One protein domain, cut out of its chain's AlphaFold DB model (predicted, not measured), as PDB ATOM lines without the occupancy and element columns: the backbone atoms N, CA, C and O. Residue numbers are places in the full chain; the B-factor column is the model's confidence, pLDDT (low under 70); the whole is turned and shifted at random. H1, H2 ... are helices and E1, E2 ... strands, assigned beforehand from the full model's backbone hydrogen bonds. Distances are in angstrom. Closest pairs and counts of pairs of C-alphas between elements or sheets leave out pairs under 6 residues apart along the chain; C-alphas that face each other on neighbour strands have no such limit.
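What this domain is: This is residues 537 to 635 of the 665 residues of the protein "AAA_15 domain-containing protein" of Pseudomonas aeruginosa (strain ATCC 15692 / DSM 22644 / CIP 104116 / JCM 14847 / LMG 12228 / 1C / PRS 101 / PAO1) (UniProt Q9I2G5). The domain is a loose, flat T of loops and short elements, with the antiparallel hairpin E1 E2 as its stem. The crossbar runs from the loop beyond E3, around residue 597, through E3 to the small hairpin E4 E5, which has H4 beside E4; H1, H2 and H3, with the loops near them, fill the region where stem and crossbar meet. The printed part has 99 residues, with four named helices and five named strands in the order E1 E2 H1 H2 H3 E3 E4 E5 H4. The class is mixed, helices and strands, with under half of the residues in named elements. The whole is loose, with a radius of gyration of the C-alphas of 16.6 A, and spans 48 by 47 by 22 A.

How they stand to each other: E1, residues 537 to 543, and E2, residues 549 to 555, are antiparallel at 148 degrees and form a hairpin; N 540 and O 552 are 2.8 A apart, within hydrogen-bond range. H2, residues 581 to 585, has its centre 5.8 A from the mean of the C-alphas and is apart from each of the five strands. H1, residues 569 to 574, is only just apart from H2, at 8.2 A. The closest C-alphas of H3, residues 589 to 592, and E3, residues 602 to 605, are those of His 592 and Val 604, 5.3 A apart. E3 pairs with no named strand, but residues 593 to 594 pair antiparallel with its residues 602 to 603. E4, residues 610 to 612, and E5, residues 620 to 622, form an antiparallel hairpin at 139 degrees, with N 610 and O 622 at 2.8 A. The closest C-alphas of E4 and H4, residues 627 to 634, are those of Val 610 and Glu 634, 6.8 A apart. In H1, H2 and H4 every O i to N i+4 pair is within hydrogen-bond range; H3 is too short for such a pair.

Where its parts are: E1 begins at C-alpha 537, (365.355, 299.491, 237.202), and is 18.3 A long; E2 is 19.0 A. E3 is 10.0 A long and starts at C-alpha 602, (378.339, 282.158, 224.017). H4, 10.7 A, ends at C-alpha 634, (384.883, 291.816, 246.814). The shorter elements are H1, 7.2 A, E4, 6.1 A, H2 and E5, each 6.0 A, and H3, 5.6 A.

The domain as a whole: The two C-alphas farthest apart, those of Met 547 and Asp 599, are 51.6 A apart. The printed part has no cut. The link from E2 to H1, residues 556 to 568, is long. The mean pLDDT of the printed part is 85.0, and the model's confidence is low, under 70, at residues 596 to 598 and 613 to 619.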
ATOM      1  N   THR A 537     366.339 298.416 237.262       93.11
ATOM      2  CA  THR A 537     365.355 299.491 237.202       93.11
ATOM      3  C   THR A 537     364.092 299.142 237.978       93.11
ATOM      4  O   THR A 537     363.644 297.994 238.003       93.11
ATOM      5  N   THR A 538     363.486 300.167 238.574       93.00
ATOM      6  CA  THR A 538     362.206 300.076 239.283       93.00
ATOM      7  C   THR A 538     361.139 300.864 238.529       93.00
ATOM      8  O   THR A 538     361.395 301.952 238.000       93.00
ATOM      9  N   ALA A 539     359.922 300.325 238.497       89.54
ATOM     10  CA  ALA A 539     358.760 300.994 237.934       89.54
ATOM     11  C   ALA A 539     358.320 302.165 238.829       89.54
ATOM     12  O   ALA A 539     357.919 301.975 239.976       89.54
ATOM     13  N   VAL A 540     358.353 303.382 238.291       88.23
ATOM     14  CA  VAL A 540     357.864 304.595 238.954       88.23
ATOM     15  C   VAL A 540     356.688 305.148 238.161       88.23
ATOM     16  O   VAL A 540     356.796 305.388 236.956       88.23
ATOM     17  N   LYS A 541     355.556 305.370 238.831       85.42
ATOM     18  CA  LYS A 541     354.392 306.024 238.226       85.42
ATOM     19  C   LYS A 541     354.649 307.526 238.111       85.42
ATOM     20  O   LYS A 541     354.977 308.174 239.101       85.42
ATOM     21  N   ILE A 542     354.517 308.070 236.906       84.25
ATOM     22  CA  ILE A 542     354.685 309.495 236.605       84.25
ATOM     23  C   ILE A 542     353.456 309.976 235.833       84.25
ATOM     24  O   ILE A 542     352.954 309.287 234.948       84.25
ATOM     25  N   ILE A 543     352.982 311.178 236.152       81.51
ATOM     26  CA  ILE A 543     351.916 311.846 235.401       81.51
ATOM     27  C   ILE A 543     352.555 312.560 234.203       81.51
ATOM     28  O   ILE A 543     353.419 313.419 234.382       81.51
ATOM     29  N   ASP A 544     352.167 312.182 232.987       79.36
ATOM     30  CA  ASP A 544     352.645 312.814 231.750       79.36
ATOM     31  C   ASP A 544     351.957 314.181 231.516       79.36
ATOM     32  O   ASP A 544     350.951 314.500 232.149       79.36
ATOM     33  N   LYS A 545     352.448 314.982 230.560       78.82
ATOM     34  CA  LYS A 545     351.960 316.335 230.208       78.82
ATOM     35  C   LYS A 545     350.454 316.406 229.912       78.82
ATOM     36  O   LYS A 545     349.860 317.471 230.034       78.82
ATOM     37  N   ASN A 546     349.841 315.277 229.554       81.80
ATOM     38  CA  ASN A 546     348.407 315.134 229.292       81.80
ATOM     39  C   ASN A 546     347.604 314.626 230.511       81.80
ATOM     40  O   ASN A 546     346.511 314.093 230.327       81.80
ATOM     41  N   MET A 547     348.140 314.729 231.736       74.06
ATOM     42  CA  MET A 547     347.515 314.256 232.986       74.06
ATOM     43  C   MET A 547     347.192 312.749 233.002       74.06
ATOM     44  O   MET A 547     346.274 312.304 233.688       74.06
ATOM     45  N   ARG A 548     347.947 311.942 232.245       78.89
ATOM     46  CA  ARG A 548     347.812 310.475 232.211       78.89
ATOM     47  C   ARG A 548     348.902 309.830 233.057       78.89
ATOM     48  O   ARG A 548     350.068 310.195 232.925       78.89
ATOM     49  N   GLU A 549     348.538 308.854 233.888       78.58
ATOM     50  CA  GLU A 549     349.519 308.023 234.591       78.58
ATOM     51  C   GLU A 549     350.265 307.137 233.589       78.58
ATOM     52  O   GLU A 549     349.671 306.333 232.872       78.58
ATOM     53  N   THR A 550     351.585 307.280 233.547       84.54
ATOM     54  CA  THR A 550     352.493 306.452 232.754       84.54
ATOM     55  C   THR A 550     353.524 305.815 233.678       84.54
ATOM     56  O   THR A 550     353.928 306.394 234.687       84.54
ATOM     57  N   THR A 551     353.940 304.588 233.370       84.36
ATOM     58  CA  THR A 551     354.992 303.909 234.135       84.36
ATOM     59  C   THR A 551     356.328 304.179 233.466       84.36
ATOM     60  O   THR A 551     356.508 303.852 232.294       84.36
ATOM     61  N   ARG A 552     357.271 304.763 234.206       85.83
ATOM     62  CA  ARG A 552     358.646 304.961 233.757       85.83
ATOM     63  C   ARG A 552     359.580 304.098 234.587       85.83
ATOM     64  O   ARG A 552     359.511 304.098 235.811       85.83
ATOM     65  N   TRP A 553     360.490 303.415 233.914       86.92
ATOM     66  CA  TRP A 553     361.558 302.669 234.561       86.92
ATOM     67  C   TRP A 553     362.693 303.631 234.899       86.92
ATOM     68  O   TRP A 553     363.206 304.325 234.018       86.92
ATOM     69  N   LYS A 554     363.031 303.735 236.184       88.00
ATOM     70  CA  LYS A 554     364.185 304.505 236.656       88.00
ATOM     71  C   LYS A 554     365.247 303.548 237.164       88.00
ATOM     72  O   LYS A 554     364.904 302.558 237.803       88.00
ATOM     73  N   SER A 555     366.510 303.873 236.902       88.64
ATOM     74  CA  SER A 555     367.646 303.167 237.488       88.64
ATOM     75  C   SER A 555     367.504 303.090 239.004       88.64
ATOM     76  O   SER A 555     367.166 304.085 239.647       88.64
ATOM     77  N   ALA A 556     367.746 301.907 239.544       88.03
ATOM     78  CA  ALA A 556     367.648 301.609 240.959       88.03
ATOM     79  C   ALA A 556     368.800 300.689 241.364       88.03
ATOM     80  O   ALA A 556     369.413 300.031 240.520       88.03
ATOM     81  N   ARG A 557     369.092 300.643 242.662       86.93
ATOM     82  CA  ARG A 557     369.987 299.631 243.213       86.93
ATOM     83  C   ARG A 557     369.341 298.245 243.054       86.93
ATOM     84  O   ARG A 557     368.147 298.135 243.343       86.93
ATOM     85  N   PRO A 558     370.077 297.214 242.605       89.29
ATOM     86  CA  PRO A 558     369.539 295.864 242.507       89.29
ATOM     87  C   PRO A 558     369.151 295.317 243.892       89.29
ATOM     88  O   PRO A 558     369.986 295.225 244.789       89.29
ATOM     89  N   GLU A 559     367.888 294.933 244.059       87.95
ATOM     90  CA  GLU A 559     367.340 294.369 245.297       87.95
ATOM     91  C   GLU A 559     366.444 293.167 244.992       87.95
ATOM     92  O   GLU A 559     365.596 293.220 244.096       87.95
ATOM     93  N   GLN A 560     366.594 292.093 245.776       85.76
ATOM     94  CA  GLN A 560     365.761 290.903 245.609       85.76
ATOM     95  C   GLN A 560     364.318 291.139 246.072       85.76
ATOM     96  O   GLN A 560     364.065 291.795 247.083       85.76
ATOM     97  N   GLY A 561     363.355 290.574 245.342       87.33
ATOM     98  CA  GLY A 561     361.935 290.591 245.709       87.33
ATOM     99  C   GLY A 561     361.233 291.935 245.492       87.33
ATOM    100  O   GLY A 561     360.085 292.109 245.905       87.33
ATOM    101  N   LYS A 562     361.889 292.897 244.831       87.51
ATOM    102  CA  LYS A 562     361.321 294.219 244.499       87.51
ATOM    103  C   LYS A 562     360.697 294.294 243.105       87.51
ATOM    104  O   LYS A 562     360.337 295.385 242.664       87.51
ATOM    105  N   ALA A 563     360.568 293.161 242.407       88.59
ATOM    106  CA  ALA A 563     360.049 293.088 241.037       88.59
ATOM    107  C   ALA A 563     360.770 294.046 240.061       88.59
ATOM    108  O   ALA A 563     360.163 294.614 239.148       88.59
ATOM    109  N   GLN A 564     362.075 294.238 240.269       93.89
ATOM    110  CA  GLN A 564     362.923 295.061 239.413       93.89
ATOM    111  C   GLN A 564     363.203 294.375 238.076       93.89
ATOM    112  O   GLN A 564     363.225 293.144 237.980       93.89
ATOM    113  N   GLN A 565     363.466 295.184 237.049       93.71
ATOM    114  CA  GLN A 565     363.815 294.704 235.713       93.71
ATOM    115  C   GLN A 565     365.165 295.240 235.254       93.71
ATOM    116  O   GLN A 565     365.522 296.374 235.568       93.71
ATOM    117  N   THR A 566     365.893 294.444 234.476       92.39
ATOM    118  CA  THR A 566     367.102 294.908 233.792       92.39
ATOM    119  C   THR A 566     366.747 295.825 232.618       92.39
ATOM    120  O   THR A 566     365.840 295.533 231.831       92.39
ATOM    121  N   ALA A 567     367.471 296.935 232.471       90.57
ATOM    122  CA  ALA A 567     367.445 297.725 231.242       90.57
ATOM    123  C   ALA A 567     368.374 297.151 230.154       90.57
ATOM    124  O   ALA A 567     368.172 297.459 228.968       90.57
ATOM    125  N   ASN A 568     369.317 296.277 230.529       90.20
ATOM    126  CA  ASN A 568     370.337 295.734 229.641       90.20
ATOM    127  C   ASN A 568     369.706 294.914 228.505       90.20
ATOM    128  O   ASN A 568     369.005 293.917 228.710       90.20
ATOM    129  N   SER A 569     369.955 295.360 227.272       89.33
ATOM    130  CA  SER A 569     369.425 294.731 226.059       89.33
ATOM    131  C   SER A 569     369.948 293.317 225.818       89.33
ATOM    132  O   SER A 569     369.210 292.466 225.327       89.33
ATOM    133  N   VAL A 570     371.187 293.029 226.215       90.75
ATOM    134  CA  VAL A 570     371.777 291.695 226.080       90.75
ATOM    135  C   VAL A 570     371.026 290.702 226.957       90.75
ATOM    136  O   VAL A 570     370.572 289.671 226.461       90.75
ATOM    137  N   LEU A 571     370.833 291.046 228.232       91.68
ATOM    138  CA  LEU A 571     370.215 290.154 229.211       91.68
ATOM    139  C   LEU A 571     368.759 289.839 228.861       91.68
ATOM    140  O   LEU A 571     368.335 288.688 228.991       91.68
ATOM    141  N   LYS A 572     368.017 290.841 228.369       90.83
ATOM    142  CA  LYS A 572     366.585 290.721 228.074       90.83
ATOM    143  C   LYS A 572     366.264 290.160 226.682       90.83
ATOM    144  O   LYS A 572     365.312 289.393 226.572       90.83
ATOM    145  N   ASP A 573     367.035 290.515 225.646       87.76
ATOM    146  CA  ASP A 573     366.700 290.221 224.239       87.76
ATOM    147  C   ASP A 573     367.650 289.205 223.574       87.76
ATOM    148  O   ASP A 573     367.314 288.629 222.532       87.76
ATOM    149  N   TRP A 574     368.840 288.965 224.140       89.07
ATOM    150  CA  TRP A 574     369.823 288.035 223.575       89.07
ATOM    151  C   TRP A 574     370.001 286.775 224.424       89.07
ATOM    152  O   TRP A 574     369.538 285.708 224.022       89.07
ATOM    153  N   HIS A 575     370.692 286.873 225.556       91.87
ATOM    154  CA  HIS A 575     370.936 285.761 226.467       91.87
ATOM    155  C   HIS A 575     371.227 286.323 227.868       91.87
ATOM    156  O   HIS A 575     371.994 287.279 227.976       91.87
ATOM    157  N   PRO A 576     370.626 285.789 228.945       92.78
ATOM    158  CA  PRO A 576     369.765 284.600 229.023       92.78
ATOM    159  C   PRO A 576     368.322 284.788 228.519       92.78
ATOM    160  O   PRO A 576     367.550 283.834 228.538       92.78
ATOM    161  N   GLY A 577     367.942 285.989 228.068       91.67
ATOM    162  CA  GLY A 577     366.570 286.288 227.639       91.67
ATOM    163  C   GLY A 577     365.616 286.518 228.815       91.67
ATOM    164  O   GLY A 577     364.428 286.210 228.726       91.67
ATOM    165  N   LYS A 578     366.142 287.017 229.939       94.26
ATOM    166  CA  LYS A 578     365.410 287.226 231.194       94.26
ATOM    167  C   LYS A 578     365.324 288.708 231.531       94.26
ATOM    168  O   LYS A 578     366.277 289.455 231.331       94.26
ATOM    169  N   LYS A 579     364.175 289.132 232.064       93.75
ATOM    170  CA  LYS A 579     363.899 290.546 232.379       93.75
ATOM    171  C   LYS A 579     363.998 290.864 233.862       93.75
ATOM    172  O   LYS A 579     364.423 291.959 234.209       93.75
ATOM    173  N   LEU A 580     363.565 289.947 234.722       94.97
ATOM    174  CA  LEU A 580     363.510 290.181 236.161       94.97
ATOM    175  C   LEU A 580     364.900 290.028 236.780       94.97
ATOM    176  O   LEU A 580     365.587 289.039 236.526       94.97
ATOM    177  N   ILE A 581     365.281 290.983 237.630       93.23
ATOM    178  CA  ILE A 581     366.558 290.939 238.357       93.23
ATOM    179  C   ILE A 581     366.642 289.679 239.223       93.23
ATOM    180  O   ILE A 581     367.670 289.011 239.218       93.23
ATOM    181  N   ASP A 582     365.542 289.284 239.866       92.99
ATOM    182  CA  ASP A 582     365.477 288.066 240.684       92.99
ATOM    183  C   ASP A 582     365.858 286.803 239.887       92.99
ATOM    184  O   ASP A 582     366.614 285.960 240.368       92.99
ATOM    185  N   GLU A 583     365.397 286.686 238.637       93.62
ATOM    186  CA  GLU A 583     365.686 285.522 237.790       93.62
ATOM    187  C   GLU A 583     367.114 285.510 237.229       93.62
ATOM    188  O   GLU A 583     367.635 284.434 236.911       93.62
ATOM    189  N   LEU A 584     367.712 286.691 237.047       94.12
ATOM    190  CA  LEU A 584     369.098 286.873 236.608       94.12
ATOM    191  C   LEU A 584     370.063 286.560 237.757       94.12
ATOM    192  O   LEU A 584     371.026 285.804 237.612       94.12
ATOM    193  N   VAL A 585     369.761 287.084 238.940       91.98
ATOM    194  CA  VAL A 585     370.538 286.836 240.151       91.98
ATOM    195  C   VAL A 585     370.523 285.348 240.507       91.98
ATOM    196  O   VAL A 585     371.582 284.777 240.762       91.98
ATOM    197  N   ALA A 586     369.357 284.699 240.440       92.71
ATOM    198  CA  ALA A 586     369.203 283.273 240.727       92.71
ATOM    199  C   ALA A 586     369.669 282.335 239.592       92.71
ATOM    200  O   ALA A 586     369.550 281.115 239.722       92.71
ATOM    201  N   LEU A 587     370.165 282.862 238.465       94.02
ATOM    202  CA  LEU A 587     370.574 282.033 237.331       94.02
ATOM    203  C   LEU A 587     371.821 281.194 237.682       94.02
ATOM    204  O   LEU A 587     372.838 281.783 238.070       94.02
ATOM    205  N   PRO A 588     371.774 279.853 237.531       93.21
ATOM    206  CA  PRO A 588     372.933 278.990 237.752       93.21
ATOM    207  C   PRO A 588     373.984 279.166 236.640       93.21
ATOM    208  O   PRO A 588     373.614 279.599 235.547       93.21
ATOM    209  N   PRO A 589     375.259 278.784 236.868       90.18
ATOM    210  CA  PRO A 589     376.354 278.965 235.905       90.18
ATOM    211  C   PRO A 589     376.054 278.451 234.490       90.18
ATOM    212  O   PRO A 589     376.274 279.174 233.524       90.18
ATOM    213  N   ASP A 590     375.452 277.267 234.360       91.97
ATOM    214  CA  ASP A 590     375.100 276.688 233.052       91.97
ATOM    215  C   ASP A 590     374.062 277.524 232.290       91.97
ATOM    216  O   ASP A 590     374.011 277.501 231.065       91.97
ATOM    217  N   GLY A 591     373.250 278.306 233.005       93.13
ATOM    218  CA  GLY A 591     372.267 279.205 232.408       93.13
ATOM    219  C   GLY A 591     372.875 280.447 231.756       93.13
ATOM    220  O   GLY A 591     372.156 281.134 231.037       93.13
ATOM    221  N   HIS A 592     374.156 280.741 232.011       94.48
ATOM    222  CA  HIS A 592     374.914 281.809 231.344       94.48
ATOM    223  C   HIS A 592     375.523 281.370 230.011       94.48
ATOM    224  O   HIS A 592     376.033 282.217 229.272       94.48
ATOM    225  N   ILE A 593     375.512 280.062 229.739       93.95
ATOM    226  CA  ILE A 593     376.025 279.467 228.512       93.95
ATOM    227  C   ILE A 593     374.868 279.326 227.525       93.95
ATOM    228  O   ILE A 593     373.807 278.782 227.838       93.95
ATOM    229  N   SER A 594     375.098 279.750 226.287       89.18
ATOM    230  CA  SER A 594     374.225 279.441 225.161       89.18
ATOM    231  C   SER A 594     374.988 278.678 224.094       89.18
ATOM    232  O   SER A 594     376.000 279.142 223.571       89.18
ATOM    233  N   THR A 595     374.437 277.523 223.730       74.67
ATOM    234  CA  THR A 595     374.820 276.737 222.550       74.67
ATOM    235  C   THR A 595     373.766 276.832 221.443       74.67
ATOM    236  O   THR A 595     373.851 276.134 220.435       74.67
ATOM    237  N   ALA A 596     372.760 277.708 221.597       62.48
ATOM    238  CA  ALA A 596     371.598 277.786 220.706       62.48
ATOM    239  C   ALA A 596     371.956 278.136 219.248       62.48
ATOM    240  O   ALA A 596     371.177 277.849 218.342       62.48
ATOM    241  N   GLY A 597     373.132 278.729 219.011       59.45
ATOM    242  CA  GLY A 597     373.660 278.998 217.671       59.45
ATOM    243  C   GLY A 597     374.236 277.772 216.953       59.45
ATOM    244  O   GLY A 597     374.634 277.905 215.799       59.45
ATOM    245  N   GLY A 598     374.319 276.608 217.612       62.39
ATOM    246  CA  GLY A 598     374.831 275.333 217.087       62.39
ATOM    247  C   GLY A 598     376.331 275.305 216.778       62.39
ATOM    248  O   GLY A 598     376.967 274.266 216.909       62.39
ATOM    249  N   ASP A 599     376.908 276.443 216.405       74.98
ATOM    250  CA  ASP A 599     378.229 276.502 215.798       74.98
ATOM    251  C   ASP A 599     379.226 277.423 216.543       74.98
ATOM    252  O   ASP A 599     380.325 277.654 216.033       74.98
ATOM    253  N   TYR A 600     378.861 277.993 217.700       85.31
ATOM    254  CA  TYR A 600     379.768 278.757 218.568       85.31
ATOM    255  C   TYR A 600     379.312 278.739 220.033       85.31
ATOM    256  O   TYR A 600     378.138 278.509 220.328       85.31
ATOM    257  N   GLU A 601     380.252 278.997 220.940       90.53
ATOM    258  CA  GLU A 601     380.010 279.112 222.379       90.53
ATOM    259  C   GLU A 601     379.764 280.579 222.753       90.53
ATOM    260  O   GLU A 601     380.565 281.454 222.412       90.53
ATOM    261  N   LEU A 602     378.661 280.847 223.454       93.47
ATOM    262  CA  LEU A 602     378.339 282.158 224.017       93.47
ATOM    263  C   LEU A 602     378.268 282.060 225.540       93.47
ATOM    264  O   LEU A 602     377.528 281.230 226.062       93.47
ATOM    265  N   TYR A 603     378.967 282.955 226.232       95.36
ATOM    266  CA  TYR A 603     378.832 283.157 227.672       95.36
ATOM    267  C   TYR A 603     378.472 284.614 227.969       95.36
ATOM    268  O   TYR A 603     379.119 285.528 227.457       95.36
ATOM    269  N   VAL A 604     377.470 284.851 228.818       94.59
ATOM    270  CA  VAL A 604     377.103 286.209 229.259       94.59
ATOM    271  C   VAL A 604     377.336 286.353 230.757       94.59
ATOM    272  O   VAL A 604     376.606 285.789 231.565       94.59
ATOM    273  N   ALA A 605     378.354 287.121 231.131       94.59
ATOM    274  CA  ALA A 605     378.706 287.466 232.499       94.59
ATOM    275  C   ALA A 605     378.093 288.816 232.905       94.59
ATOM    276  O   ALA A 605     378.064 289.765 232.125       94.59
ATOM    277  N   TYR A 606     377.625 288.880 234.146       93.64
ATOM    278  CA  TYR A 606     377.105 290.074 234.810       93.64
ATOM    279  C   TYR A 606     377.229 289.887 236.326       93.64
ATOM    280  O   TYR A 606     377.554 288.790 236.794       93.64
ATOM    281  N   GLN A 607     376.987 290.947 237.096       92.58
ATOM    282  CA  GLN A 607     377.234 290.974 238.536       92.58
ATOM    283  C   GLN A 607     376.402 289.923 239.289       92.58
ATOM    284  O   GLN A 607     375.231 289.674 238.986       92.58
ATOM    285  N   LYS A 608     377.019 289.307 240.303       90.70
ATOM    286  CA  LYS A 608     376.397 288.323 241.198       90.70
ATOM    287  C   LYS A 608     376.411 288.831 242.641       90.70
ATOM    288  O   LYS A 608     377.227 289.692 242.959       90.70
ATOM    289  N   PRO A 609     375.514 288.336 243.515       89.85
ATOM    290  CA  PRO A 609     375.489 288.768 244.904       89.85
ATOM    291  C   PRO A 609     376.804 288.464 245.624       89.85
ATOM    292  O   PRO A 609     377.310 287.345 245.549       89.85
ATOM    293  N   VAL A 610     377.311 289.448 246.360       86.28
ATOM    294  CA  VAL A 610     378.543 289.370 247.145       86.28
ATOM    295  C   VAL A 610     378.180 289.388 248.627       86.28
ATOM    296  O   VAL A 610     377.367 290.198 249.078       86.28
ATOM    297  N   ASN A 611     378.783 288.484 249.401       82.05
ATOM    298  CA  ASN A 611     378.647 288.479 250.853       82.05
ATOM    299  C   ASN A 611     379.691 289.422 251.459       82.05
ATOM    300  O   ASN A 611     380.887 289.112 251.461       82.05
ATOM    301  N   VAL A 612     379.241 290.568 251.964       73.46
ATOM    302  CA  VAL A 612     380.125 291.564 252.567       73.46
ATOM    303  C   VAL A 612     380.217 291.318 254.068       73.46
ATOM    304  O   VAL A 612     379.298 291.607 254.829       73.46
ATOM    305  N   LYS A 613     381.362 290.806 254.526       61.92
ATOM    306  CA  LYS A 613     381.668 290.702 255.960       61.92
ATOM    307  C   LYS A 613     382.245 292.034 256.439       61.92
ATOM    308  O   LYS A 613     383.450 292.237 256.296       61.92
ATOM    309  N   GLY A 614     381.418 292.950 256.961       55.21
ATOM    310  CA  GLY A 614     381.958 294.264 257.340       55.21
ATOM    311  C   GLY A 614     381.143 295.311 258.111       55.21
ATOM    312  O   GLY A 614     381.747 296.338 258.376       55.21
ATOM    313  N   ALA A 615     379.873 295.139 258.513       50.20
ATOM    314  CA  ALA A 615     379.191 296.218 259.274       50.20
ATOM    315  C   ALA A 615     378.207 295.784 260.380       50.20
ATOM    316  O   ALA A 615     377.914 296.564 261.284       50.20
ATOM    317  N   SER A 616     377.742 294.538 260.386       43.13
ATOM    318  CA  SER A 616     376.911 293.960 261.449       43.13
ATOM    319  C   SER A 616     377.116 292.446 261.474       43.13
ATOM    320  O   SER A 616     377.587 291.880 260.489       43.13
ATOM    321  N   GLU A 617     376.807 291.776 262.590       50.05
ATOM    322  CA  GLU A 617     376.875 290.302 262.684       50.05
ATOM    323  C   GLU A 617     375.972 289.593 261.656       50.05
ATOM    324  O   GLU A 617     376.209 288.429 261.334       50.05
ATOM    325  N   ASP A 618     375.008 290.310 261.074       49.88
ATOM    326  CA  ASP A 618     374.245 289.862 259.916       49.88
ATOM    327  C   ASP A 618     375.032 290.101 258.621       49.88
ATOM    328  O   ASP A 618     375.392 291.228 258.272       49.88
ATOM    329  N   SER A 619     375.305 289.014 257.897       52.98
ATOM    330  CA  SER A 619     375.851 289.076 256.546       52.98
ATOM    331  C   SER A 619     374.824 289.693 255.598       52.98
ATOM    332  O   SER A 619     373.910 289.001 255.142       52.98
ATOM    333  N   ASP A 620     374.986 290.970 255.269       70.23
ATOM    334  CA  ASP A 620     374.176 291.612 254.239       70.23
ATOM    335  C   ASP A 620     374.636 291.125 252.855       70.23
ATOM    336  O   ASP A 620     375.774 291.337 252.422       70.23
ATOM    337  N   LEU A 621     373.741 290.428 252.152       81.18
ATOM    338  CA  LEU A 621     373.933 290.043 250.758       81.18
ATOM    339  C   LEU A 621     373.721 291.285 249.883       81.18
ATOM    340  O   LEU A 621     372.592 291.747 249.721       81.18
ATOM    341  N   ILE A 622     374.797 291.823 249.310       86.04
ATOM    342  CA  ILE A 622     374.730 292.996 248.430       86.04
ATOM    343  C   ILE A 622     374.803 292.534 246.979       86.04
ATOM    344  O   ILE A 622     375.665 291.737 246.619       86.04
ATOM    345  N   ILE A 623     373.913 293.048 246.129       88.76
ATOM    346  CA  ILE A 623     373.974 292.826 244.682       88.76
ATOM    347  C   ILE A 623     374.648 294.046 244.046       88.76
ATOM    348  O   ILE A 623     374.053 295.128 244.052       88.76
ATOM    349  N   PRO A 624     375.874 293.902 243.514       90.11
ATOM    350  CA  PRO A 624     376.544 294.986 242.812       90.11
ATOM    351  C   PRO A 624     375.778 295.352 241.543       90.11
ATOM    352  O   PRO A 624     375.200 294.477 240.893       90.11
ATOM    353  N   ARG A 625     375.769 296.636 241.180       87.48
ATOM    354  CA  ARG A 625     375.088 297.088 239.965       87.48
ATOM    355  C   ARG A 625     376.006 297.049 238.751       87.48
ATOM    356  O   ARG A 625     375.546 296.623 237.694       87.48
ATOM    357  N   THR A 626     377.247 297.498 238.920       89.42
ATOM    358  CA  THR A 626     378.260 297.547 237.859       89.42
ATOM    359  C   THR A 626     379.474 296.686 238.195       89.42
ATOM    360  O   THR A 626     379.612 296.165 239.309       89.42
ATOM    361  N   PHE A 627     380.364 296.491 237.222       90.31
ATOM    362  CA  PHE A 627     381.616 295.772 237.439       90.31
ATOM    363  C   PHE A 627     382.493 296.432 238.514       90.31
ATOM    364  O   PHE A 627     383.077 295.731 239.340       90.31
ATOM    365  N   GLU A 628     382.565 297.764 238.552       89.42
ATOM    366  CA  GLU A 628     383.341 298.497 239.555       89.42
ATOM    367  C   GLU A 628     382.805 298.273 240.968       89.42
ATOM    368  O   GLU A 628     383.600 298.045 241.884       89.42
ATOM    369  N   ASP A 629     381.479 298.273 241.142       88.35
ATOM    370  CA  ASP A 629     380.850 297.954 242.425       88.35
ATOM    371  C   ASP A 629     381.253 296.549 242.878       88.35
ATOM    372  O   ASP A 629     381.678 296.356 244.017       88.35
ATOM    373  N   ALA A 630     381.162 295.566 241.976       89.86
ATOM    374  CA  ALA A 630     381.513 294.182 242.282       89.86
ATOM    375  C   ALA A 630     382.990 294.066 242.683       89.86
ATOM    376  O   ALA A 630     383.316 293.457 243.702       89.86
ATOM    377  N   LEU A 631     383.873 294.724 241.930       89.04
ATOM    378  CA  LEU A 631     385.307 294.730 242.187       89.04
ATOM    379  C   LEU A 631     385.643 295.343 243.553       89.04
ATOM    380  O   LEU A 631     386.470 294.791 244.281       89.04
ATOM    381  N   ILE A 632     385.015 296.466 243.915       88.06
ATOM    382  CA  ILE A 632     385.241 297.140 245.202       88.06
ATOM    383  C   ILE A 632     384.691 296.297 246.356       88.06
ATOM    384  O   ILE A 632     385.400 296.093 247.342       88.06
ATOM    385  N   LEU A 633     383.462 295.782 246.233       87.06
ATOM    386  CA  LEU A 633     382.789 295.011 247.285       87.06
ATOM    387  C   LEU A 633     383.508 293.693 247.598       87.06
ATOM    388  O   LEU A 633     383.597 293.309 248.763       87.06
ATOM    389  N   GLU A 634     384.079 293.024 246.595       87.25
ATOM    390  CA  GLU A 634     384.883 291.816 246.814       87.25
ATOM    391  C   GLU A 634     386.269 292.113 247.412       87.25
ATOM    392  O   GLU A 634     386.880 291.240 248.029       87.25
ATOM    393  N   ASN A 635     386.771 293.347 247.277       87.64
ATOM    394  CA  ASN A 635     388.143 293.719 247.639       87.64
ATOM    395  C   ASN A 635     388.220 294.878 248.648       87.64
ATOM    396  O   ASN A 635     389.211 295.614 248.662       87.64
TER     397      ASN A 635